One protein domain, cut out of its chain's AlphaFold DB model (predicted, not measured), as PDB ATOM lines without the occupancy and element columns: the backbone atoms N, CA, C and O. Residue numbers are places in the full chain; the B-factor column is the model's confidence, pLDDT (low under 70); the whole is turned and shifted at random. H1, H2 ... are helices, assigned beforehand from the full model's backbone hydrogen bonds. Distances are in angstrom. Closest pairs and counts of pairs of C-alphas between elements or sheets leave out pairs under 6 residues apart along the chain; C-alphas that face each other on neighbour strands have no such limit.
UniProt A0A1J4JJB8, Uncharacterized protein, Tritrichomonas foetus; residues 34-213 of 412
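This is residues 34 to 213 of the 412 residues of an uncharacterized protein of Tritrichomonas foetus (UniProt A0A1J4JJB8). What is the main picture? An elongated up-and-down bundle holds H2, H3, H5 and H6, each running against the one before it in the chain; H1 folds back on the beginning of long H2, and residues 45 to 51 stick out at their turn. H7 packs on H5, and short H4 turns off the end of H3. What is printed? The printed part has 180 residues with seven named helices, H1 to H7 in chain order, no named strand, class all helix. It is only just loose, close to compact, with a radius of gyration of the C-alphas of 19.5 A and spans of 64 by 39 by 35 A.

What does the longest helix touch? H2, residues 50 to 89, forms a hairpin with H1, residues 34 to 46, closest at the C-alphas of Leu 43 and Gln 53, 6.0 A. Its residues 84 to 88 alone touch H6, residues 162 to 189, closest at C-alphas 87 and 163, 5.3 A. H2 only just touches H3, residues 98 to 113, in a hairpin with 3 pairs of C-alphas within 8 A, the closest 76 and 99, 6.5 A. What lies beyond? H5, residues 130 to 145, touches H3 (C-alphas 110 and 133, 5.2 A), H6 in a hairpin (134 and 182, 6.5 A) and H7, residues 196 to 210 (142 and 209, 6.7 A). H3 and H6 touch at a shallow tilt of 3 degrees, the same way, closest at C-alphas 111 and 181, 7.0 A. H4, residues 118 to 124, touches H3 only at the corner, C-alphas 112 and 121 being closest at 5.5 A. Are the backbones whole? In H1 to H7 every O i to N i+4 pair is within hydrogen-bond range.

Where are the anchors? H1 begins at C-alpha 34, (138.782, 283.692, 248.643), and H7 ends at C-alpha 210, (165.172, 261.048, 264.677). How long are the longer helices? H2 measures 58.5 A and H6 40.6 A.

How large is it? The two C-alphas farthest apart, those of Asn 48 and Asn 160, are 65.0 A apart. Is it unbroken and sure? The printed part has no cut, and the link from H5 to H6 is long, with 16 residues. Mean pLDDT of the printed part is 72.7, with 61 residues under 70, among them 58 to 73.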
ATOM      1  N   GLU A  34     139.396 282.360 248.728       57.09
ATOM      2  CA  GLU A  34     138.782 283.692 248.643       57.09
ATOM      3  C   GLU A  34     139.798 284.803 248.943       57.09
ATOM      4  O   GLU A  34     139.789 285.840 248.284       57.09
ATOM      5  N   ILE A  35     140.714 284.587 249.897       57.81
ATOM      6  CA  ILE A  35     141.816 285.521 250.182       57.81
ATOM      7  C   ILE A  35     142.755 285.619 248.977       57.81
ATOM      8  O   ILE A  35     143.138 286.722 248.591       57.81
ATOM      9  N   VAL A  36     143.116 284.485 248.369       66.38
ATOM     10  CA  VAL A  36     143.989 284.435 247.185       66.38
ATOM     11  C   VAL A  36     143.319 285.085 245.972       66.38
ATOM     12  O   VAL A  36     143.979 285.824 245.243       66.38
ATOM     13  N   ASP A  37     142.015 284.891 245.784       70.44
ATOM     14  CA  ASP A  37     141.248 285.504 244.697       70.44
ATOM     15  C   ASP A  37     141.108 287.021 244.879       70.44
ATOM     16  O   ASP A  37     141.330 287.785 243.936       70.44
ATOM     17  N   GLN A  38     140.827 287.493 246.098       68.94
ATOM     18  CA  GLN A  38     140.810 288.929 246.398       68.94
ATOM     19  C   GLN A  38     142.199 289.554 246.247       68.94
ATOM     20  O   GLN A  38     142.339 290.636 245.674       68.94
ATOM     21  N   LEU A  39     143.246 288.859 246.700       70.25
ATOM     22  CA  LEU A  39     144.624 289.300 246.529       70.25
ATOM     23  C   LEU A  39     145.000 289.376 245.045       70.25
ATOM     24  O   LEU A  39     145.631 290.348 244.641       70.25
ATOM     25  N   ARG A  40     144.568 288.418 244.219       76.94
ATOM     26  CA  ARG A  40     144.773 288.446 242.764       76.94
ATOM     27  C   ARG A  40     144.138 289.687 242.144       76.94
ATOM     28  O   ARG A  40     144.828 290.426 241.453       76.94
ATOM     29  N   ILE A  41     142.883 289.991 242.485       77.69
ATOM     30  CA  ILE A  41     142.181 291.198 242.010       77.69
ATOM     31  C   ILE A  41     142.925 292.482 242.414       77.69
ATOM     32  O   ILE A  41     142.998 293.437 241.638       77.69
ATOM     33  N   VAL A  42     143.471 292.534 243.631       72.88
ATOM     34  CA  VAL A  42     144.232 293.692 244.122       72.88
ATOM     35  C   VAL A  42     145.583 293.807 243.415       72.88
ATOM     36  O   VAL A  42     145.966 294.907 243.020       72.88
ATOM     37  N   LEU A  43     146.303 292.704 243.221       76.69
ATOM     38  CA  LEU A  43     147.605 292.697 242.554       76.69
ATOM     39  C   LEU A  43     147.482 293.017 241.057       76.69
ATOM     40  O   LEU A  43     148.305 293.775 240.544       76.69
ATOM     41  N   ASP A  44     146.428 292.539 240.393       78.62
ATOM     42  CA  ASP A  44     146.110 292.848 238.991       78.62
ATOM     43  C   ASP A  44     145.829 294.341 238.775       78.62
ATOM     44  O   ASP A  44     146.173 294.901 237.737       78.62
ATOM     45  N   LYS A  45     145.228 295.009 239.769       80.56
ATOM     46  CA  LYS A  45     144.928 296.448 239.709       80.56
ATOM     47  C   LYS A  45     146.123 297.346 240.030       80.56
ATOM     48  O   LYS A  45     146.128 298.497 239.604       80.56
ATOM     49  N   ASN A  46     147.085 296.864 240.818       74.06
ATOM     50  CA  ASN A  46     148.130 297.709 241.413       74.06
ATOM     51  C   ASN A  46     149.551 297.397 240.927       74.06
ATOM     52  O   ASN A  46     150.467 298.172 241.193       74.06
ATOM     53  N   LEU A  47     149.760 296.281 240.227       80.06
ATOM     54  CA  LEU A  47     151.055 295.903 239.667       80.06
ATOM     55  C   LEU A  47     150.926 295.681 238.159       80.06
ATOM     56  O   LEU A  47     149.946 295.125 237.691       80.06
ATOM     57  N   ASN A  48     151.950 296.075 237.403       82.62
ATOM     58  CA  ASN A  48     152.005 295.851 235.949       82.62
ATOM     59  C   ASN A  48     152.855 294.623 235.570       82.62
ATOM     60  O   ASN A  48     152.885 294.212 234.413       82.62
ATOM     61  N   SER A  49     153.589 294.058 236.533       83.75
ATOM     62  CA  SER A  49     154.514 292.945 236.314       83.75
ATOM     63  C   SER A  49     153.872 291.621 236.707       83.75
ATOM     64  O   SER A  49     153.762 291.307 237.895       83.75
ATOM     65  N   LYS A  50     153.526 290.814 235.701       76.06
ATOM     66  CA  LYS A  50     152.915 289.496 235.900       76.06
ATOM     67  C   LYS A  50     153.800 288.539 236.701       76.06
ATOM     68  O   LYS A  50     153.319 287.875 237.607       76.06
ATOM     69  N   SER A  51     155.116 288.549 236.470       69.81
ATOM     70  CA  SER A  51     156.037 287.695 237.239       69.81
ATOM     71  C   SER A  51     156.095 288.074 238.723       69.81
ATOM     72  O   SER A  51     156.272 287.215 239.584       69.81
ATOM     73  N   THR A  52     155.931 289.360 239.042       72.19
ATOM     74  CA  THR A  52     155.909 289.847 240.425       72.19
ATOM     75  C   THR A  52     154.584 289.515 241.104       72.19
ATOM     76  O   THR A  52     154.597 289.108 242.263       72.19
ATOM     77  N   GLN A  53     153.463 289.634 240.384       73.50
ATOM     78  CA  GLN A  53     152.139 289.214 240.857       73.50
ATOM     79  C   GLN A  53     152.110 287.714 241.163       73.50
ATOM     80  O   GLN A  53     151.740 287.332 242.270       73.50
ATOM     81  N   ASP A  54     152.577 286.887 240.223       71.25
ATOM     82  CA  ASP A  54     152.623 285.431 240.368       71.25
ATOM     83  C   ASP A  54     153.493 285.023 241.566       71.25
ATOM     84  O   ASP A  54     153.093 284.182 242.370       71.25
ATOM     85  N   ARG A  55     154.647 285.681 241.756       70.88
ATOM     86  CA  ARG A  55     155.517 285.435 242.914       70.88
ATOM     87  C   ARG A  55     154.836 285.781 244.241       70.88
ATOM     88  O   ARG A  55     154.883 284.972 245.161       70.88
ATOM     89  N   ILE A  56     154.202 286.953 244.346       69.38
ATOM     90  CA  ILE A  56     153.517 287.384 245.579       69.38
ATOM     91  C   ILE A  56     152.334 286.460 245.888       69.38
ATOM     92  O   ILE A  56     152.163 286.045 247.032       69.38
ATOM     93  N   LEU A  57     151.539 286.093 244.878       70.12
ATOM     94  CA  LEU A  57     150.434 285.145 245.040       70.12
ATOM     95  C   LEU A  57     150.931 283.793 245.537       70.12
ATOM     96  O   LEU A  57     150.328 283.212 246.438       70.12
ATOM     97  N   GLN A  58     152.034 283.301 244.980       66.75
ATOM     98  CA  GLN A  58     152.607 282.026 245.381       66.75
ATOM     99  C   GLN A  58     153.170 282.070 246.808       66.75
ATOM    100  O   GLN A  58     152.919 281.147 247.580       66.75
ATOM    101  N   GLU A  59     153.856 283.149 247.195       66.94
ATOM    102  CA  GLU A  59     154.338 283.351 248.569       66.94
ATOM    103  C   GLU A  59     153.182 283.388 249.580       66.94
ATOM    104  O   GLU A  59     153.196 282.634 250.553       66.94
ATOM    105  N   VAL A  60     152.134 284.177 249.316       65.31
ATOM    106  CA  VAL A  60     150.976 284.280 250.219       65.31
ATOM    107  C   VAL A  60     150.187 282.973 250.287       65.31
ATOM    108  O   VAL A  60     149.776 282.562 251.371       65.31
ATOM    109  N   THR A  61     150.009 282.279 249.162       62.91
ATOM    110  CA  THR A  61     149.332 280.972 249.135       62.91
ATOM    111  C   THR A  61     150.107 279.944 249.960       62.91
ATOM    112  O   THR A  61     149.523 279.243 250.785       62.91
ATOM    113  N   ASN A  62     151.433 279.895 249.803       57.47
ATOM    114  CA  ASN A  62     152.293 279.001 250.577       57.47
ATOM    115  C   ASN A  62     152.230 279.305 252.083       57.47
ATOM    116  O   ASN A  62     152.156 278.376 252.892       57.47
ATOM    117  N   ASP A  63     152.208 280.583 252.469       60.12
ATOM    118  CA  ASP A  63     152.099 280.995 253.872       60.12
ATOM    119  C   ASP A  63     150.721 280.691 254.477       60.12
ATOM    120  O   ASP A  63     150.638 280.215 255.613       60.12
ATOM    121  N   LEU A  64     149.635 280.891 253.724       61.09
ATOM    122  CA  LEU A  64     148.281 280.525 254.148       61.09
ATOM    123  C   LEU A  64     148.156 279.015 254.369       61.09
ATOM    124  O   LEU A  64     147.667 278.588 255.416       61.09
ATOM    125  N   ILE A  65     148.661 278.210 253.430       62.09
ATOM    126  CA  ILE A  65     148.695 276.747 253.543       62.09
ATOM    127  C   ILE A  65     149.492 276.342 254.788       62.09
ATOM    128  O   ILE A  65     149.002 275.590 255.632       62.09
ATOM    129  N   LYS A  66     150.700 276.885 254.965       59.56
ATOM    130  CA  LYS A  66     151.566 276.592 256.117       59.56
ATOM    131  C   LYS A  66     150.910 276.937 257.458       59.56
ATOM    132  O   LYS A  66     151.029 276.162 258.409       59.56
ATOM    133  N   ASN A  67     150.207 278.066 257.540       63.88
ATOM    134  CA  ASN A  67     149.501 278.488 258.750       63.88
ATOM    135  C   ASN A  67     148.261 277.627 259.030       63.88
ATOM    136  O   ASN A  67     148.071 277.195 260.168       63.88
ATOM    137  N   ALA A  68     147.467 277.302 258.005       66.12
ATOM    138  CA  ALA A  68     146.322 276.401 258.134       66.12
ATOM    139  C   ALA A  68     146.753 275.025 258.666       66.12
ATOM    140  O   ALA A  68     146.144 274.481 259.590       66.12
ATOM    141  N   TRP A  69     147.870 274.503 258.157       65.06
ATOM    142  CA  TRP A  69     148.466 273.265 258.645       65.06
ATOM    143  C   TRP A  69     148.957 273.354 260.087       65.06
ATOM    144  O   TRP A  69     148.755 272.424 260.870       65.06
ATOM    145  N   TYR A  70     149.602 274.461 260.456       65.06
ATOM    146  CA  TYR A  70     150.077 274.670 261.819       65.06
ATOM    147  C   TYR A  70     148.924 274.621 262.829       65.06
ATOM    148  O   TYR A  70     149.033 273.925 263.842       65.06
ATOM    149  N   GLU A  71     147.824 275.313 262.530       67.69
ATOM    150  CA  GLU A  71     146.623 275.329 263.367       67.69
ATOM    151  C   GLU A  71     145.911 273.972 263.386       67.69
ATOM    152  O   GLU A  71     145.501 273.515 264.456       67.69
ATOM    153  N   LYS A  72     145.834 273.265 262.248       69.69
ATOM    154  CA  LYS A  72     145.257 271.911 262.204       69.69
ATOM    155  C   LYS A  72     146.038 270.937 263.093       69.69
ATOM    156  O   LYS A  72     145.443 270.256 263.925       69.69
ATOM    157  N   LEU A  73     147.370 270.938 263.011       68.12
ATOM    158  CA  LEU A  73     148.218 270.102 263.872       68.12
ATOM    159  C   LEU A  73     148.081 270.449 265.357       68.12
ATOM    160  O   LEU A  73     148.075 269.556 266.199       68.12
ATOM    161  N   LYS A  74     147.949 271.737 265.687       72.69
ATOM    162  CA  LYS A  74     147.734 272.185 267.068       72.69
ATOM    163  C   LYS A  74     146.424 271.635 267.641       72.69
ATOM    164  O   LYS A  74     146.413 271.180 268.780       72.69
ATOM    165  N   ARG A  75     145.345 271.623 266.848       77.12
ATOM    166  CA  ARG A  75     144.058 271.031 267.251       77.12
ATOM    167  C   ARG A  75     144.143 269.522 267.441       77.12
ATOM    168  O   ARG A  75     143.654 269.031 268.450       77.12
ATOM    169  N   ILE A  76     144.808 268.806 266.532       76.88
ATOM    170  CA  ILE A  76     145.007 267.352 266.655       76.88
ATOM    171  C   ILE A  76     145.761 267.012 267.951       76.88
ATOM    172  O   ILE A  76     145.360 266.106 268.675       76.88
ATOM    173  N   ILE A  77     146.808 267.768 268.298       75.06
ATOM    174  CA  ILE A  77     147.545 267.578 269.560       75.06
ATOM    175  C   ILE A  77     146.638 267.791 270.779       75.06
ATOM    176  O   ILE A  77     146.733 267.043 271.752       75.06
ATOM    177  N   GLU A  78     145.746 268.779 270.735       78.50
ATOM    178  CA  GLU A  78     144.798 269.017 271.824       78.50
ATOM    179  C   GLU A  78     143.774 267.878 271.956       78.50
ATOM    180  O   GLU A  78     143.521 267.409 273.063       78.50
ATOM    181  N   VAL A  79     143.271 267.343 270.837       79.06
ATOM    182  CA  VAL A  79     142.414 266.142 270.835       79.06
ATOM    183  C   VAL A  79     143.146 264.950 271.457       79.06
ATOM    184  O   VAL A  79     142.596 264.287 272.337       79.06
ATOM    185  N   ILE A  80     144.410 264.719 271.087       77.31
ATOM    186  CA  ILE A  80     145.241 263.661 271.683       77.31
ATOM    187  C   ILE A  80     145.352 263.846 273.202       77.31
ATOM    188  O   ILE A  80     145.214 262.877 273.947       77.31
ATOM    189  N   ARG A  81     145.579 265.076 273.687       79.75
ATOM    190  CA  ARG A  81     145.662 265.369 275.129       79.75
ATOM    191  C   ARG A  81     144.361 265.049 275.850       79.75
ATOM    192  O   ARG A  81     144.401 264.406 276.897       79.75
ATOM    193  N   VAL A  82     143.224 265.453 275.288       80.94
ATOM    194  CA  VAL A  82     141.899 265.137 275.843       80.94
ATOM    195  C   VAL A  82     141.702 263.623 275.929       80.94
ATOM    196  O   VAL A  82     141.314 263.128 276.985       80.94
ATOM    197  N   GLN A  83     142.046 262.877 274.876       76.94
ATOM    198  CA  GLN A  83     141.920 261.416 274.853       76.94
ATOM    199  C   GLN A  83     142.864 260.723 275.844       76.94
ATOM    200  O   GLN A  83     142.457 259.797 276.540       76.94
ATOM    201  N   VAL A  84     144.110 261.189 275.978       74.00
ATOM    202  CA  VAL A  84     145.067 260.663 276.969       74.00
ATOM    203  C   VAL A  84     144.596 260.941 278.400       74.00
ATOM    204  O   VAL A  84     144.661 260.053 279.255       74.00
ATOM    205  N   ASN A  85     144.056 262.134 278.664       75.00
ATOM    206  CA  ASN A  85     143.481 262.482 279.964       75.00
ATOM    207  C   ASN A  85     142.245 261.625 280.275       75.00
ATOM    208  O   ASN A  85     142.147 261.069 281.369       75.00
ATOM    209  N   ALA A  86     141.347 261.446 279.302       71.94
ATOM    210  CA  ALA A  86     140.170 260.592 279.432       71.94
ATOM    211  C   ALA A  86     140.549 259.121 279.667       71.94
ATOM    212  O   ALA A  86     139.996 258.489 280.559       71.94
ATOM    213  N   ALA A  87     141.546 258.597 278.950       67.81
ATOM    214  CA  ALA A  87     142.069 257.241 279.135       67.81
ATOM    215  C   ALA A  87     142.735 257.027 280.509       67.81
ATOM    216  O   ALA A  87     142.777 255.901 281.008       67.81
ATOM    217  N   THR A  88     143.257 258.098 281.115       68.31
ATOM    218  CA  THR A  88     143.847 258.075 282.464       68.31
ATOM    219  C   THR A  88     142.772 258.138 283.552       68.31
ATOM    220  O   THR A  88     142.904 257.488 284.585       68.31
ATOM    221  N   GLN A  89     141.699 258.901 283.327       71.38
ATOM    222  CA  GLN A  89     140.595 259.065 284.282       71.38
ATOM    223  C   GLN A  89     139.550 257.939 284.194       71.38
ATOM    224  O   GLN A  89     138.960 257.575 285.209       71.38
ATOM    225  N   PHE A  90     139.350 257.351 283.009       72.38
ATOM    226  CA  PHE A  90     138.350 256.315 282.724       72.38
ATOM    227  C   PHE A  90     138.979 255.130 281.955       72.38
ATOM    228  O   PHE A  90     138.794 254.996 280.744       72.38
ATOM    229  N   PRO A  91     139.701 254.226 282.647       61.25
ATOM    230  CA  PRO A  91     140.535 253.170 282.046       61.25
ATOM    231  C   PRO A  91     139.846 252.194 281.081       61.25
ATOM    232  O   PRO A  91     140.518 251.588 280.244       61.25
ATOM    233  N   ASN A  92     138.529 252.014 281.231       65.12
ATOM    234  CA  ASN A  92     137.725 251.021 280.509       65.12
ATOM    235  C   ASN A  92     136.903 251.617 279.352       65.12
ATOM    236  O   ASN A  92     136.196 250.869 278.676       65.12
ATOM    237  N   ASN A  93     136.964 252.933 279.120       67.31
ATOM    238  CA  ASN A  93     136.255 253.552 278.001       67.31
ATOM    239  C   ASN A  93     136.927 253.219 276.662       67.31
ATOM    240  O   ASN A  93     138.149 253.082 276.569       67.31
ATOM    241  N   GLN A  94     136.111 253.122 275.609       69.31
ATOM    242  CA  GLN A  94     136.618 253.106 274.241       69.31
ATOM    243  C   GLN A  94     137.288 254.450 273.936       69.31
ATOM    244  O   GLN A  94     136.754 255.508 274.266       69.31
ATOM    245  N   VAL A  95     138.472 254.388 273.330       73.62
ATOM    246  CA  VAL A  95     139.219 255.569 272.888       73.62
ATOM    247  C   VAL A  95     138.829 255.863 271.451       73.62
ATOM    248  O   VAL A  95     138.910 254.974 270.602       73.62
ATOM    249  N   ASP A  96     138.447 257.105 271.178       77.00
ATOM    250  CA  ASP A  96     138.256 257.575 269.810       77.00
ATOM    251  C   ASP A  96     139.622 257.838 269.159       77.00
ATOM    252  O   ASP A  96     140.431 258.618 269.671       77.00
ATOM    253  N   LEU A  97     139.884 257.150 268.048       77.62
ATOM    254  CA  LEU A  97     141.118 257.242 267.268       77.62
ATOM    255  C   LEU A  97     140.896 257.876 265.888       77.62
ATOM    256  O   LEU A  97     141.798 257.809 265.061       77.62
ATOM    257  N   SER A  98     139.754 258.522 265.639       76.50
ATOM    258  CA  SER A  98     139.461 259.225 264.374       76.50
ATOM    259  C   SER A  98     140.544 260.239 263.974       76.50
ATOM    260  O   SER A  98     140.889 260.374 262.803       76.50
ATOM    261  N   PHE A  99     141.184 260.886 264.953       74.88
ATOM    262  CA  PHE A  99     142.315 261.789 264.715       74.88
ATOM    263  C   PHE A  99     143.546 261.089 264.098       74.88
ATOM    264  O   PHE A  99     144.411 261.752 263.528       74.88
ATOM    265  N   VAL A 100     143.672 259.763 264.246       77.38
ATOM    266  CA  VAL A 100     144.751 258.966 263.644       77.38
ATOM    267  C   VAL A 100     144.522 258.815 262.143       77.38
ATOM    268  O   VAL A 100     145.490 258.899 261.390       77.38
ATOM    269  N   ASP A 101     143.270 258.666 261.709       73.94
ATOM    270  CA  ASP A 101     142.917 258.607 260.288       73.94
ATOM    271  C   ASP A 101     143.259 259.934 259.597       73.94
ATOM    272  O   ASP A 101     143.930 259.940 258.568       73.94
ATOM    273  N   GLU A 102     142.976 261.069 260.248       73.56
ATOM    274  CA  GLU A 102     143.413 262.380 259.750       73.56
ATOM    275  C   GLU A 102     144.943 262.499 259.626       73.56
ATOM    276  O   GLU A 102     145.454 263.150 258.714       73.56
ATOM    277  N   LEU A 103     145.701 261.889 260.543       76.94
ATOM    278  CA  LEU A 103     147.164 261.869 260.468       76.94
ATOM    279  C   LEU A 103     147.662 260.956 259.340       76.94
ATOM    280  O   LEU A 103     148.669 261.286 258.710       76.94
ATOM    281  N   TYR A 104     146.966 259.855 259.049       78.56
ATOM    282  CA  TYR A 104     147.260 259.019 257.887       78.56
ATOM    283  C   TYR A 104     147.001 259.754 256.574       78.56
ATOM    284  O   TYR A 104     147.867 259.714 255.701       78.56
ATOM    285  N   ASP A 105     145.902 260.499 256.465       75.12
ATOM    286  CA  ASP A 105     145.601 261.308 255.280       75.12
ATOM    287  C   ASP A 105     146.667 262.382 255.039       75.12
ATOM    288  O   ASP A 105     147.109 262.600 253.909       75.12
ATOM    289  N   ILE A 106     147.151 263.022 256.110       78.94
ATOM    290  CA  ILE A 106     148.258 263.985 256.027       78.94
ATOM    291  C   ILE A 106     149.527 263.302 255.511       78.94
ATOM    292  O   ILE A 106     150.208 263.844 254.640       78.94
ATOM    293  N   ILE A 107     149.861 262.117 256.025       78.75
ATOM    294  CA  ILE A 107     151.042 261.375 255.573       78.75
ATOM    295  C   ILE A 107     150.891 260.962 254.104       78.75
ATOM    296  O   ILE A 107     151.842 261.135 253.344       78.75
ATOM    297  N   ALA A 108     149.715 260.488 253.693       77.62
ATOM    298  CA  ALA A 108     149.421 260.124 252.309       77.62
ATOM    299  C   ALA A 108     149.558 261.331 251.368       77.62
ATOM    300  O   ALA A 108     150.238 261.251 250.347       77.62
ATOM    301  N   PHE A 109     149.022 262.494 251.751       78.62
ATOM    302  CA  PHE A 109     149.226 263.733 251.001       78.62
ATOM    303  C   PHE A 109     150.717 264.076 250.850       78.62
ATOM    304  O   PHE A 109     151.165 264.426 249.760       78.62
ATOM    305  N   LEU A 110     151.512 263.940 251.914       80.25
ATOM    306  CA  LEU A 110     152.954 264.206 251.865       80.25
ATOM    307  C   LEU A 110     153.717 263.182 251.012       80.25
ATOM    308  O   LEU A 110     154.716 263.542 250.390       80.25
ATOM    309  N   GLN A 111     153.253 261.933 250.951       80.56
ATOM    310  CA  GLN A 111     153.779 260.920 250.034       80.56
ATOM    311  C   GLN A 111     153.528 261.319 248.576       80.56
ATOM    312  O   GLN A 111     154.458 261.270 247.771       80.56
ATOM    313  N   ILE A 112     152.316 261.778 248.252       73.69
ATOM    314  CA  ILE A 112     151.954 262.276 246.915       73.69
ATOM    315  C   ILE A 112     152.789 263.515 246.565       73.69
ATOM    316  O   ILE A 112     153.490 263.531 245.552       73.69
ATOM    317  N   LEU A 113     152.795 264.527 247.441       76.94
ATOM    318  CA  LEU A 113     153.541 265.774 247.251       76.94
ATOM    319  C   LEU A 113     155.043 265.525 247.081       76.94
ATOM    320  O   LEU A 113     155.684 266.118 246.220       76.94
ATOM    321  N   GLY A 114     155.616 264.633 247.886       76.88
ATOM    322  CA  GLY A 114     157.034 264.297 247.826       76.88
ATOM    323  C   GLY A 114     157.409 263.314 246.709       76.88
ATOM    324  O   GLY A 114     158.577 262.929 246.589       76.88
ATOM    325  N   GLY A 115     156.432 262.926 245.884       80.06
ATOM    326  CA  GLY A 115     156.623 262.168 244.657       80.06
ATOM    327  C   GLY A 115     156.706 260.658 244.842       80.06
ATOM    328  O   GLY A 115     157.195 259.994 243.937       80.06
ATOM    329  N   LEU A 116     156.271 260.090 245.973       81.81
ATOM    330  CA  LEU A 116     156.206 258.634 246.167       81.81
ATOM    331  C   LEU A 116     155.060 257.985 245.385       81.81
ATOM    332  O   LEU A 116     155.224 256.850 244.936       81.81
ATOM    333  N   ASP A 117     153.979 258.724 245.143       79.38
ATOM    334  CA  ASP A 117     152.825 258.267 244.370       79.38
ATOM    335  C   ASP A 117     152.561 259.191 243.162       79.38
ATOM    336  O   ASP A 117     151.814 260.169 243.259       79.38
ATOM    337  N   PRO A 118     153.213 258.925 242.015       74.69
ATOM    338  CA  PRO A 118     153.066 259.748 240.818       74.69
ATOM    339  C   PRO A 118     151.692 259.592 240.149       74.69
ATOM    340  O   PRO A 118     151.269 260.495 239.429       74.69
ATOM    341  N   GLU A 119     150.996 258.471 240.366       74.88
ATOM    342  CA  GLU A 119     149.670 258.233 239.791       74.88
ATOM    343  C   GLU A 119     148.625 259.083 240.510       74.88
ATOM    344  O   GLU A 119     147.886 259.833 239.865       74.88
ATOM    345  N   ALA A 120     148.627 259.059 241.845       68.25
ATOM    346  CA  ALA A 120     147.764 259.921 242.639       68.25
ATOM    347  C   ALA A 120     148.099 261.408 242.436       68.25
ATOM    348  O   ALA A 120     147.186 262.232 242.361       68.25
ATOM    349  N   ALA A 121     149.377 261.772 242.272       64.12
ATOM    350  CA  ALA A 121     149.778 263.151 241.971       64.12
ATOM    351  C   ALA A 121     149.190 263.650 240.642       64.12
ATOM    352  O   ALA A 121     148.672 264.765 240.572       64.12
ATOM    353  N   ALA A 122     149.207 262.807 239.603       65.44
ATOM    354  CA  ALA A 122     148.611 263.127 238.310       65.44
ATOM    355  C   ALA A 122     147.080 263.258 238.391       65.44
ATOM    356  O   ALA A 122     146.517 264.185 237.812       65.44
ATOM    357  N   GLN A 123     146.414 262.373 239.139       67.88
ATOM    358  CA  GLN A 123     144.958 262.412 239.334       67.88
ATOM    359  C   GLN A 123     144.497 263.645 240.124       67.88
ATOM    360  O   GLN A 123     143.433 264.192 239.851       67.88
ATOM    361  N   THR A 124     145.301 264.091 241.089       58.84
ATOM    362  CA  THR A 124     144.975 265.211 241.989       58.84
ATOM    363  C   THR A 124     145.550 266.556 241.538       58.84
ATOM    364  O   THR A 124     145.255 267.583 242.145       58.84
ATOM    365  N   GLY A 125     146.363 266.582 240.476       58.94
ATOM    366  CA  GLY A 125     146.994 267.801 239.962       58.94
ATOM    367  C   GLY A 125     148.070 268.389 240.885       58.94
ATOM    368  O   GLY A 125     148.390 269.575 240.780       58.94
ATOM    369  N   ILE A 126     148.633 267.591 241.796       65.12
ATOM    370  CA  ILE A 126     149.658 268.040 242.743       65.12
ATOM    371  C   ILE A 126     151.029 268.027 242.059       65.12
ATOM    372  O   ILE A 126     151.519 266.988 241.616       65.12
ATOM    373  N   LYS A 127     151.692 269.187 242.010       69.75
ATOM    374  CA  LYS A 127     153.083 269.282 241.548       69.75
ATOM    375  C   LYS A 127     154.026 268.738 242.621       69.75
ATOM    376  O   LYS A 127     153.953 269.165 243.769       69.75
ATOM    377  N   HIS A 128     154.940 267.852 242.229       77.25
ATOM    378  CA  HIS A 128     155.924 267.289 243.151       77.25
ATOM    379  C   HIS A 128     156.831 268.373 243.758       77.25
ATOM    380  O   HIS A 128     157.440 269.162 243.029       77.25
ATOM    381  N   ASP A 129     156.957 268.364 245.084       76.62
ATOM    382  CA  ASP A 129     157.870 269.198 245.866       76.62
ATOM    383  C   ASP A 129     158.411 268.399 247.063       76.62
ATOM    384  O   ASP A 129     157.839 268.353 248.159       76.62
ATOM    385  N   PHE A 130     159.551 267.751 246.834       82.44
ATOM    386  CA  PHE A 130     160.222 266.928 247.831       82.44
ATOM    387  C   PHE A 130     160.660 267.724 249.069       82.44
ATOM    388  O   PHE A 130     160.467 267.248 250.186       82.44
ATOM    389  N   ILE A 131     161.243 268.917 248.904       79.31
ATOM    390  CA  ILE A 131     161.812 269.675 250.031       79.31
ATOM    391  C   ILE A 131     160.703 270.124 250.978       79.31
ATOM    392  O   ILE A 131     160.853 270.010 252.203       79.31
ATOM    393  N   SER A 132     159.576 270.574 250.427       77.56
ATOM    394  CA  SER A 132     158.401 270.936 251.216       77.56
ATOM    395  C   SER A 132     157.814 269.720 251.930       77.56
ATOM    396  O   SER A 132     157.619 269.776 253.146       77.56
ATOM    397  N   ALA A 133     157.615 268.598 251.228       79.81
ATOM    398  CA  ALA A 133     157.097 267.366 251.828       79.81
ATOM    399  C   ALA A 133     158.005 266.828 252.949       79.81
ATOM    400  O   ALA A 133     157.536 266.508 254.043       79.81
ATOM    401  N   PHE A 134     159.317 266.798 252.710       83.81
ATOM    402  CA  PHE A 134     160.327 266.368 253.673       83.81
ATOM    403  C   PHE A 134     160.340 267.260 254.918       83.81
ATOM    404  O   PHE A 134     160.240 266.769 256.043       83.81
ATOM    405  N   THR A 135     160.406 268.582 254.731       80.81
ATOM    406  CA  THR A 135     160.419 269.554 255.836       80.81
ATOM    407  C   THR A 135     159.138 269.460 256.658       80.81
ATOM    408  O   THR A 135     159.168 269.546 257.888       80.81
ATOM    409  N   PHE A 136     157.999 269.255 255.993       80.06
ATOM    410  CA  PHE A 136     156.721 269.089 256.664       80.06
ATOM    411  C   PHE A 136     156.690 267.806 257.494       80.06
ATOM    412  O   PHE A 136     156.334 267.859 258.671       80.06
ATOM    413  N   MET A 137     157.116 266.675 256.931       84.25
ATOM    414  CA  MET A 137     157.151 265.401 257.648       84.25
ATOM    415  C   MET A 137     158.100 265.453 258.855       84.25
ATOM    416  O   MET A 137     157.753 264.990 259.941       84.25
ATOM    417  N   MET A 138     159.263 266.100 258.716       82.75
ATOM    418  CA  MET A 138     160.185 266.341 259.833       82.75
ATOM    419  C   MET A 138     159.542 267.195 260.935       82.75
ATOM    420  O   MET A 138     159.671 266.884 262.120       82.75
ATOM    421  N   ASN A 139     158.807 268.250 260.566       78.81
ATOM    422  CA  ASN A 139     158.079 269.083 261.523       78.81
ATOM    423  C   ASN A 139     156.927 268.331 262.202       78.81
ATOM    424  O   ASN A 139     156.697 268.536 263.395       78.81
ATOM    425  N   LEU A 140     156.221 267.467 261.467       80.62
ATOM    426  CA  LEU A 140     155.173 266.599 262.000       80.62
ATOM    427  C   LEU A 140     155.750 265.682 263.078       80.62
ATOM    428  O   LEU A 140     155.233 265.648 264.194       80.62
ATOM    429  N   ILE A 141     156.864 265.009 262.773       81.50
ATOM    430  CA  ILE A 141     157.535 264.135 263.735       81.50
ATOM    431  C   ILE A 141     157.994 264.931 264.955       81.50
ATOM    432  O   ILE A 141     157.716 264.539 266.090       81.50
ATOM    433  N   ARG A 142     158.642 266.081 264.731       77.94
ATOM    434  CA  ARG A 142     159.125 266.934 265.817       77.94
ATOM    435  C   ARG A 142     157.994 267.335 266.756       77.94
ATOM    436  O   ARG A 142     158.156 267.197 267.953       77.94
ATOM    437  N   LYS A 143     156.857 267.789 266.229       76.56
ATOM    438  CA  LYS A 143     155.727 268.255 267.046       76.56
ATOM    439  C   LYS A 143     154.968 267.133 267.752       76.56
ATOM    440  O   LYS A 143     154.506 267.334 268.869       76.56
ATOM    441  N   LEU A 144     154.790 265.987 267.096       77.88
ATOM    442  CA  LEU A 144     154.006 264.889 267.662       77.88
ATOM    443  C   LEU A 144     154.810 264.050 268.654       77.88
ATOM    444  O   LEU A 144     154.244 263.578 269.635       77.88
ATOM    445  N   PHE A 145     156.108 263.855 268.428       78.44
ATOM    446  CA  PHE A 145     156.879 262.854 269.173       78.44
ATOM    447  C   PHE A 145     158.048 263.428 269.975       78.44
ATOM    448  O   PHE A 145     158.489 262.775 270.919       78.44
ATOM    449  N   HIS A 146     158.525 264.635 269.661       72.62
ATOM    450  CA  HIS A 146     159.676 265.238 270.335       72.62
ATOM    451  C   HIS A 146     159.289 266.510 271.088       72.62
ATOM    452  O   HIS A 146     158.410 267.270 270.693       72.62
ATOM    453  N   LYS A 147     159.957 266.761 272.211       61.69
ATOM    454  CA  LYS A 147     159.734 267.987 272.977       61.69
ATOM    455  C   LYS A 147     160.430 269.153 272.271       61.69
ATOM    456  O   LYS A 147     161.644 269.098 272.081       61.69
ATOM    457  N   ASP A 148     159.687 270.192 271.891       54.72
ATOM    458  CA  ASP A 148     160.251 271.438 271.353       54.72
ATOM    459  C   ASP A 148     159.862 272.652 272.216       54.72
ATOM    460  O   ASP A 148     159.005 272.571 273.095       54.72
ATOM    461  N   ALA A 149     160.527 273.792 272.004       46.72
ATOM    462  CA  ALA A 149     160.329 275.008 272.801       46.72
ATOM    463  C   ALA A 149     158.930 275.660 272.667       46.72
ATOM    464  O   ALA A 149     158.660 276.655 273.335       46.72
ATOM    465  N   ARG A 150     158.056 275.158 271.785       47.75
ATOM    466  CA  ARG A 150     156.749 275.728 271.413       47.75
ATOM    467  C   ARG A 150     155.563 274.789 271.690       47.75
ATOM    468  O   ARG A 150     154.438 275.158 271.350       47.75
ATOM    469  N   GLY A 151     155.766 273.620 272.306       53.16
ATOM    470  CA  GLY A 151     154.665 272.761 272.755       53.16
ATOM    471  C   GLY A 151     155.091 271.390 273.288       53.16
ATOM    472  O   GLY A 151     156.147 270.871 272.931       53.16
ATOM    473  N   ASP A 152     154.246 270.796 274.140       61.06
ATOM    474  CA  ASP A 152     154.449 269.429 274.635       61.06
ATOM    475  C   ASP A 152     154.009 268.389 273.589       61.06
ATOM    476  O   ASP A 152     152.915 268.541 273.030       61.06
ATOM    477  N   PRO A 153     154.821 267.336 273.357       73.19
ATOM    478  CA  PRO A 153     154.532 266.272 272.398       73.19
ATOM    479  C   PRO A 153     153.352 265.410 272.855       73.19
ATOM    480  O   PRO A 153     152.802 265.613 273.938       73.19
ATOM    481  N   TRP A 154     152.995 264.405 272.048       76.50
ATOM    482  CA  TRP A 154     151.997 263.394 272.391       76.50
ATOM    483  C   TRP A 154     152.234 262.871 273.821       76.50
ATOM    484  O   TRP A 154     153.235 262.172 274.047       76.50
ATOM    485  N   PRO A 155     151.331 263.181 274.773       71.19
ATOM    486  CA  PRO A 155     151.532 262.889 276.185       71.19
ATOM    487  C   PRO A 155     151.553 261.383 276.460       71.19
ATOM    488  O   PRO A 155     150.789 260.611 275.885       71.19
ATOM    489  N   GLU A 156     152.449 260.959 277.346       71.31
ATOM    490  CA  GLU A 156     152.578 259.554 277.731       71.31
ATOM    491  C   GLU A 156     151.437 259.123 278.656       71.31
ATOM    492  O   GLU A 156     151.062 259.838 279.586       71.31
ATOM    493  N   THR A 157     150.917 257.914 278.447       67.81
ATOM    494  CA  THR A 157     149.965 257.287 279.370       67.81
ATOM    495  C   THR A 157     150.750 256.518 280.432       67.81
ATOM    496  O   THR A 157     151.415 255.530 280.111       67.81
ATOM    497  N   SER A 158     150.677 256.940 281.695       60.59
ATOM    498  CA  SER A 158     151.449 256.351 282.803       60.59
ATOM    499  C   SER A 158     150.926 254.994 283.298       60.59
ATOM    500  O   SER A 158     151.613 254.317 284.060       60.59
ATOM    501  N   GLN A 159     149.733 254.572 282.868       60.69
ATOM    502  CA  GLN A 159     149.066 253.362 283.355       60.69
ATOM    503  C   GLN A 159     148.912 252.294 282.257       60.69
ATOM    504  O   GLN A 159     148.616 252.599 281.100       60.69
ATOM    505  N   ASN A 160     149.063 251.015 282.625       67.06
ATOM    506  CA  ASN A 160     148.815 249.859 281.750       67.06
ATOM    507  C   ASN A 160     147.311 249.562 281.615       67.06
ATOM    508  O   ASN A 160     146.849 248.465 281.915       67.06
ATOM    509  N   THR A 161     146.542 250.557 281.183       76.00
ATOM    510  CA  THR A 161     145.113 250.408 280.889       76.00
ATOM    511  C   THR A 161     144.914 249.956 279.437       76.00
ATOM    512  O   THR A 161     145.775 250.233 278.594       76.00
ATOM    513  N   PRO A 162     143.793 249.288 279.104       76.44
ATOM    514  CA  PRO A 162     143.445 248.971 277.715       76.44
ATOM    515  C   PRO A 162     143.382 250.217 276.816       76.44
ATOM    516  O   PRO A 162     143.868 250.207 275.690       76.44
ATOM    517  N   ALA A 163     142.848 251.331 277.324       74.50
ATOM    518  CA  ALA A 163     142.830 252.607 276.612       74.50
ATOM    519  C   ALA A 163     144.252 253.157 276.357       74.50
ATOM    520  O   ALA A 163     144.584 253.575 275.244       74.50
ATOM    521  N   GLY A 164     145.131 253.096 277.363       75.44
ATOM    522  CA  GLY A 164     146.520 253.542 277.244       75.44
ATOM    523  C   GLY A 164     147.389 252.645 276.358       75.44
ATOM    524  O   GLY A 164     148.301 253.130 275.687       75.44
ATOM    525  N   SER A 165     147.126 251.335 276.300       79.69
ATOM    526  CA  SER A 165     147.827 250.437 275.371       79.69
ATOM    527  C   SER A 165     147.458 250.724 273.912       79.69
ATOM    528  O   SER A 165     148.357 250.763 273.072       79.69
ATOM    529  N   HIS A 166     146.186 251.018 273.612       80.81
ATOM    530  CA  HIS A 166     145.757 251.417 272.268       80.81
ATOM    531  C   HIS A 166     146.398 252.735 271.814       80.81
ATOM    532  O   HIS A 166     146.929 252.800 270.705       80.81
ATOM    533  N   LEU A 167     146.438 253.753 272.682       79.38
ATOM    534  CA  LEU A 167     147.083 255.038 272.377       79.38
ATOM    535  C   LEU A 167     148.596 254.895 272.157       79.38
ATOM    536  O   LEU A 167     149.129 255.455 271.198       79.38
ATOM    537  N   ARG A 168     149.291 254.097 272.981       81.56
ATOM    538  CA  ARG A 168     150.722 253.797 272.778       81.56
ATOM    539  C   ARG A 168     150.971 253.043 271.474       81.56
ATOM    540  O   ARG A 168     151.882 253.398 270.733       81.56
ATOM    541  N   ALA A 169     150.145 252.047 271.157       82.81
ATOM    542  CA  ALA A 169     150.259 251.300 269.908       82.81
ATOM    543  C   ALA A 169     150.027 252.198 268.678       82.81
ATOM    544  O   ALA A 169     150.780 252.098 267.708       82.81
ATOM    545  N   ALA A 170     149.034 253.094 268.723       82.69
ATOM    546  CA  ALA A 170     148.785 254.077 267.669       82.69
ATOM    547  C   ALA A 170     149.979 255.031 267.499       82.69
ATOM    548  O   ALA A 170     150.481 255.186 266.386       82.69
ATOM    549  N   LYS A 171     150.505 255.580 268.605       83.88
ATOM    550  CA  LYS A 171     151.703 256.436 268.616       83.88
ATOM    551  C   LYS A 171     152.907 255.740 267.970       83.88
ATOM    552  O   LYS A 171     153.546 256.317 267.093       83.88
ATOM    553  N   SER A 172     153.201 254.492 268.350       81.06
ATOM    554  CA  SER A 172     154.321 253.721 267.786       81.06
ATOM    555  C   SER A 172     154.142 253.403 266.300       81.06
ATOM    556  O   SER A 172     155.096 253.540 265.534       81.06
ATOM    557  N   LYS A 173     152.934 253.003 265.873       84.12
ATOM    558  CA  LYS A 173     152.633 252.733 264.456       84.12
ATOM    559  C   LYS A 173     152.795 253.986 263.601       84.12
ATOM    560  O   LYS A 173     153.436 253.925 262.555       84.12
ATOM    561  N   LEU A 174     152.265 255.114 264.070       83.56
ATOM    562  CA  LEU A 174     152.350 256.382 263.359       83.56
ATOM    563  C   LEU A 174     153.800 256.871 263.256       83.56
ATOM    564  O   LEU A 174     154.239 257.259 262.178       83.56
ATOM    565  N   PHE A 175     154.575 256.781 264.342       82.94
ATOM    566  CA  PHE A 175     155.998 257.123 264.319       82.94
ATOM    567  C   PHE A 175     156.769 256.276 263.297       82.94
ATOM    568  O   PHE A 175     157.504 256.821 262.472       82.94
ATOM    569  N   ALA A 176     156.560 254.955 263.299       80.62
ATOM    570  CA  ALA A 176     157.192 254.054 262.338       80.62
ATOM    571  C   ALA A 176     156.812 254.392 260.887       80.62
ATOM    572  O   ALA A 176     157.676 254.375 260.008       80.62
ATOM    573  N   LEU A 177     155.546 254.743 260.634       84.50
ATOM    574  CA  LEU A 177     155.084 255.162 259.312       84.50
ATOM    575  C   LEU A 177     155.754 256.463 258.855       84.50
ATOM    576  O   LEU A 177     156.224 256.532 257.718       84.50
ATOM    577  N   CYS A 178     155.843 257.474 259.723       83.81
ATOM    578  CA  CYS A 178     156.524 258.726 259.401       83.81
ATOM    579  C   CYS A 178     158.007 258.485 259.087       83.81
ATOM    580  O   CYS A 178     158.501 258.951 258.064       83.81
ATOM    581  N   VAL A 179     158.709 257.709 259.922       79.50
ATOM    582  CA  VAL A 179     160.131 257.369 259.727       79.50
ATOM    583  C   VAL A 179     160.348 256.640 258.400       79.50
ATOM    584  O   VAL A 179     161.230 257.018 257.628       79.50
ATOM    585  N   LYS A 180     159.512 255.637 258.105       80.12
ATOM    586  CA  LYS A 180     159.554 254.904 256.835       80.12
ATOM    587  C   LYS A 180     159.310 255.833 255.646       80.12
ATOM    588  O   LYS A 180     160.075 255.801 254.688       80.12
ATOM    589  N   THR A 181     158.300 256.694 255.737       83.25
ATOM    590  CA  THR A 181     157.947 257.630 254.663       83.25
ATOM    591  C   THR A 181     159.069 258.628 254.394       83.25
ATOM    592  O   THR A 181     159.403 258.872 253.241       83.25
ATOM    593  N   ILE A 182     159.697 259.181 255.435       83.56
ATOM    594  CA  ILE A 182     160.848 260.080 255.275       83.56
ATOM    595  C   ILE A 182     162.016 259.364 254.607       83.56
ATOM    596  O   ILE A 182     162.646 259.939 253.718       83.56
ATOM    597  N   ALA A 183     162.313 258.132 255.027       76.88
ATOM    598  CA  ALA A 183     163.359 257.344 254.396       76.88
ATOM    599  C   ALA A 183     163.042 257.143 252.909       76.88
ATOM    600  O   ALA A 183     163.859 257.485 252.067       76.88
ATOM    601  N   GLU A 184     161.835 256.693 252.565       79.56
ATOM    602  CA  GLU A 184     161.408 256.497 251.174       79.56
ATOM    603  C   GLU A 184     161.453 257.791 250.349       79.56
ATOM    604  O   GLU A 184     161.958 257.775 249.224       79.56
ATOM    605  N   LEU A 185     160.999 258.915 250.911       81.81
ATOM    606  CA  LEU A 185     161.068 260.232 250.276       81.81
ATOM    607  C   LEU A 185     162.509 260.630 249.974       81.81
ATOM    608  O   LEU A 185     162.812 261.018 248.846       81.81
ATOM    609  N   LEU A 186     163.399 260.519 250.963       78.44
ATOM    610  CA  LEU A 186     164.814 260.819 250.779       78.44
ATOM    611  C   LEU A 186     165.417 259.886 249.723       78.44
ATOM    612  O   LEU A 186     166.094 260.355 248.821       78.44
ATOM    613  N   ASN A 187     165.109 258.591 249.779       73.81
ATOM    614  CA  ASN A 187     165.646 257.574 248.872       73.81
ATOM    615  C   ASN A 187     165.251 257.823 247.423       73.81
ATOM    616  O   ASN A 187     166.085 257.720 246.526       73.81
ATOM    617  N   ARG A 188     163.985 258.177 247.185       77.00
ATOM    618  CA  ARG A 188     163.494 258.482 245.842       77.00
ATOM    619  C   ARG A 188     164.115 259.755 245.278       77.00
ATOM    620  O   ARG A 188     164.323 259.842 244.071       77.00
ATOM    621  N   ASN A 189     164.418 260.715 246.147       76.12
ATOM    622  CA  ASN A 189     164.875 262.038 245.747       76.12
ATOM    623  C   ASN A 189     166.398 262.239 245.858       76.12
ATOM    624  O   ASN A 189     166.904 263.239 245.361       76.12
ATOM    625  N   ILE A 190     167.152 261.280 246.424       71.62
ATOM    626  CA  ILE A 190     168.593 261.406 246.731       71.62
ATOM    627  C   ILE A 190     169.463 261.745 245.512       71.62
ATOM    628  O   ILE A 190     170.487 262.408 245.641       71.62
ATOM    629  N   THR A 191     169.036 261.330 244.320       63.19
ATOM    630  CA  THR A 191     169.745 261.553 243.049       63.19
ATOM    631  C   THR A 191     169.343 262.838 242.338       63.19
ATOM    632  O   THR A 191     169.944 263.176 241.326       63.19
ATOM    633  N   TYR A 192     168.320 263.531 242.837       67.19
ATOM    634  CA  TYR A 192     167.781 264.760 242.254       67.19
ATOM    635  C   TYR A 192     168.108 265.995 243.101       67.19
ATOM    636  O   TYR A 192     167.604 267.081 242.828       67.19
ATOM    637  N   PHE A 193     168.947 265.848 244.132       64.44
ATOM    638  CA  PHE A 193     169.444 266.993 244.881       64.44
ATOM    639  C   PHE A 193     170.344 267.850 243.990       64.44
ATOM    640  O   PHE A 193     171.369 267.391 243.496       64.44
ATOM    641  N   GLU A 194     169.973 269.120 243.843       57.34
ATOM    642  CA  GLU A 194     170.728 270.105 243.061       57.34
ATOM    643  C   GLU A 194     172.085 270.449 243.692       57.34
ATOM    644  O   GLU A 194     172.990 270.913 243.001       57.34
ATOM    645  N   SER A 195     172.242 270.226 245.005       62.56
ATOM    646  CA  SER A 195     173.472 270.541 245.728       62.56
ATOM    647  C   SER A 195     173.765 269.556 246.875       62.56
ATOM    648  O   SER A 195     172.834 269.107 247.562       62.56
ATOM    649  N   PRO A 196     175.052 269.245 247.145       62.41
ATOM    650  CA  PRO A 196     175.461 268.442 248.298       62.41
ATOM    651  C   PRO A 196     174.986 269.020 249.638       62.41
ATOM    652  O   PRO A 196     174.609 268.271 250.535       62.41
ATOM    653  N   GLU A 197     174.940 270.348 249.768       67.62
ATOM    654  CA  GLU A 197     174.529 271.055 250.988       67.62
ATOM    655  C   GLU A 197     173.056 270.811 251.322       67.62
ATOM    656  O   GLU A 197     172.690 270.726 252.495       67.62
ATOM    657  N   SER A 198     172.206 270.684 250.301       67.81
ATOM    658  CA  SER A 198     170.781 270.398 250.473       67.81
ATOM    659  C   SER A 198     170.572 268.981 251.014       67.81
ATOM    660  O   SER A 198     169.808 268.790 251.962       67.81
ATOM    661  N   LEU A 199     171.333 268.009 250.500       72.56
ATOM    662  CA  LEU A 199     171.355 266.645 251.028       72.56
ATOM    663  C   LEU A 199     171.915 266.613 252.455       72.56
ATOM    664  O   LEU A 199     171.306 266.013 253.339       72.56
ATOM    665  N   THR A 200     173.033 267.304 252.712       69.25
ATOM    666  CA  THR A 200     173.608 267.421 254.059       69.25
ATOM    667  C   THR A 200     172.594 268.006 255.037       69.25
ATOM    668  O   THR A 200     172.420 267.457 256.117       69.25
ATOM    669  N   ARG A 201     171.858 269.059 254.660       74.94
ATOM    670  CA  ARG A 201     170.835 269.673 255.518       74.94
ATOM    671  C   ARG A 201     169.710 268.698 255.864       74.94
ATOM    672  O   ARG A 201     169.337 268.622 257.034       74.94
ATOM    673  N   CYS A 202     169.203 267.946 254.884       75.94
ATOM    674  CA  CYS A 202     168.206 266.902 255.121       75.94
ATOM    675  C   CYS A 202     168.742 265.840 256.091       75.94
ATOM    676  O   CYS A 202     168.120 265.579 257.119       75.94
ATOM    677  N   LEU A 203     169.935 265.301 255.828       74.81
ATOM    678  CA  LEU A 203     170.569 264.292 256.680       74.81
ATOM    679  C   LEU A 203     170.833 264.809 258.104       74.81
ATOM    680  O   LEU A 203     170.551 264.108 259.072       74.81
ATOM    681  N   THR A 204     171.306 266.048 258.265       73.44
ATOM    682  CA  THR A 204     171.526 266.664 259.583       73.44
ATOM    683  C   THR A 204     170.214 266.841 260.346       73.44
ATOM    684  O   THR A 204     170.158 266.521 261.534       73.44
ATOM    685  N   GLN A 205     169.143 267.308 259.696       72.81
ATOM    686  CA  GLN A 205     167.826 267.414 260.336       72.81
ATOM    687  C   GLN A 205     167.309 266.047 260.798       72.81
ATOM    688  O   GLN A 205     166.745 265.941 261.886       72.81
ATOM    689  N   MET A 206     167.546 264.992 260.016       73.75
ATOM    690  CA  MET A 206     167.161 263.626 260.379       73.75
ATOM    691  C   MET A 206     167.956 263.113 261.570       73.75
ATOM    692  O   MET A 206     167.354 262.658 262.532       73.75
ATOM    693  N   ILE A 207     169.284 263.246 261.552       69.81
ATOM    694  CA  ILE A 207     170.144 262.804 262.660       69.81
ATOM    695  C   ILE A 207     169.759 263.526 263.956       69.81
ATOM    696  O   ILE A 207     169.583 262.897 264.993       69.81
ATOM    697  N   THR A 208     169.563 264.844 263.887       70.44
ATOM    698  CA  THR A 208     169.240 265.666 265.065       70.44
ATOM    699  C   THR A 208     167.837 265.425 265.619       70.44
ATOM    700  O   THR A 208     167.634 265.596 266.819       70.44
ATOM    701  N   THR A 209     166.871 265.031 264.782       67.94
ATOM    702  CA  THR A 209     165.470 264.859 265.206       67.94
ATOM    703  C   THR A 209     165.107 263.398 265.476       67.94
ATOM    704  O   THR A 209     164.329 263.137 266.382       67.94
ATOM    705  N   LEU A 210     165.644 262.441 264.711       67.69
ATOM    706  CA  LEU A 210     165.172 261.048 264.677       67.69
ATOM    707  C   LEU A 210     166.157 260.041 265.279       67.69
ATOM    708  O   LEU A 210     165.726 258.986 265.739       67.69
ATOM    709  N   ASP A 211     167.462 260.326 265.266       63.88
ATOM    710  CA  ASP A 211     168.492 259.308 265.496       63.88
ATOM    711  C   ASP A 211     169.149 259.373 266.881       63.88
ATOM    712  O   ASP A 211     170.352 259.175 267.025       63.88
ATOM    713  N   SER A 212     168.367 259.600 267.943       55.91
ATOM    714  CA  SER A 212     168.895 259.533 269.317       55.91
ATOM    715  C   SER A 212     169.367 258.124 269.720       55.91
ATOM    716  O   SER A 212     170.108 257.990 270.688       55.91
ATOM    717  N   ASN A 213     168.951 257.082 268.980       54.19
ATOM    718  CA  ASN A 213     169.232 255.665 269.258       54.19
ATOM    719  C   ASN A 213     170.055 254.949 268.157       54.19
ATOM    720  O   ASN A 213     170.255 253.739 268.256       54.19
TER     721      ASN A 213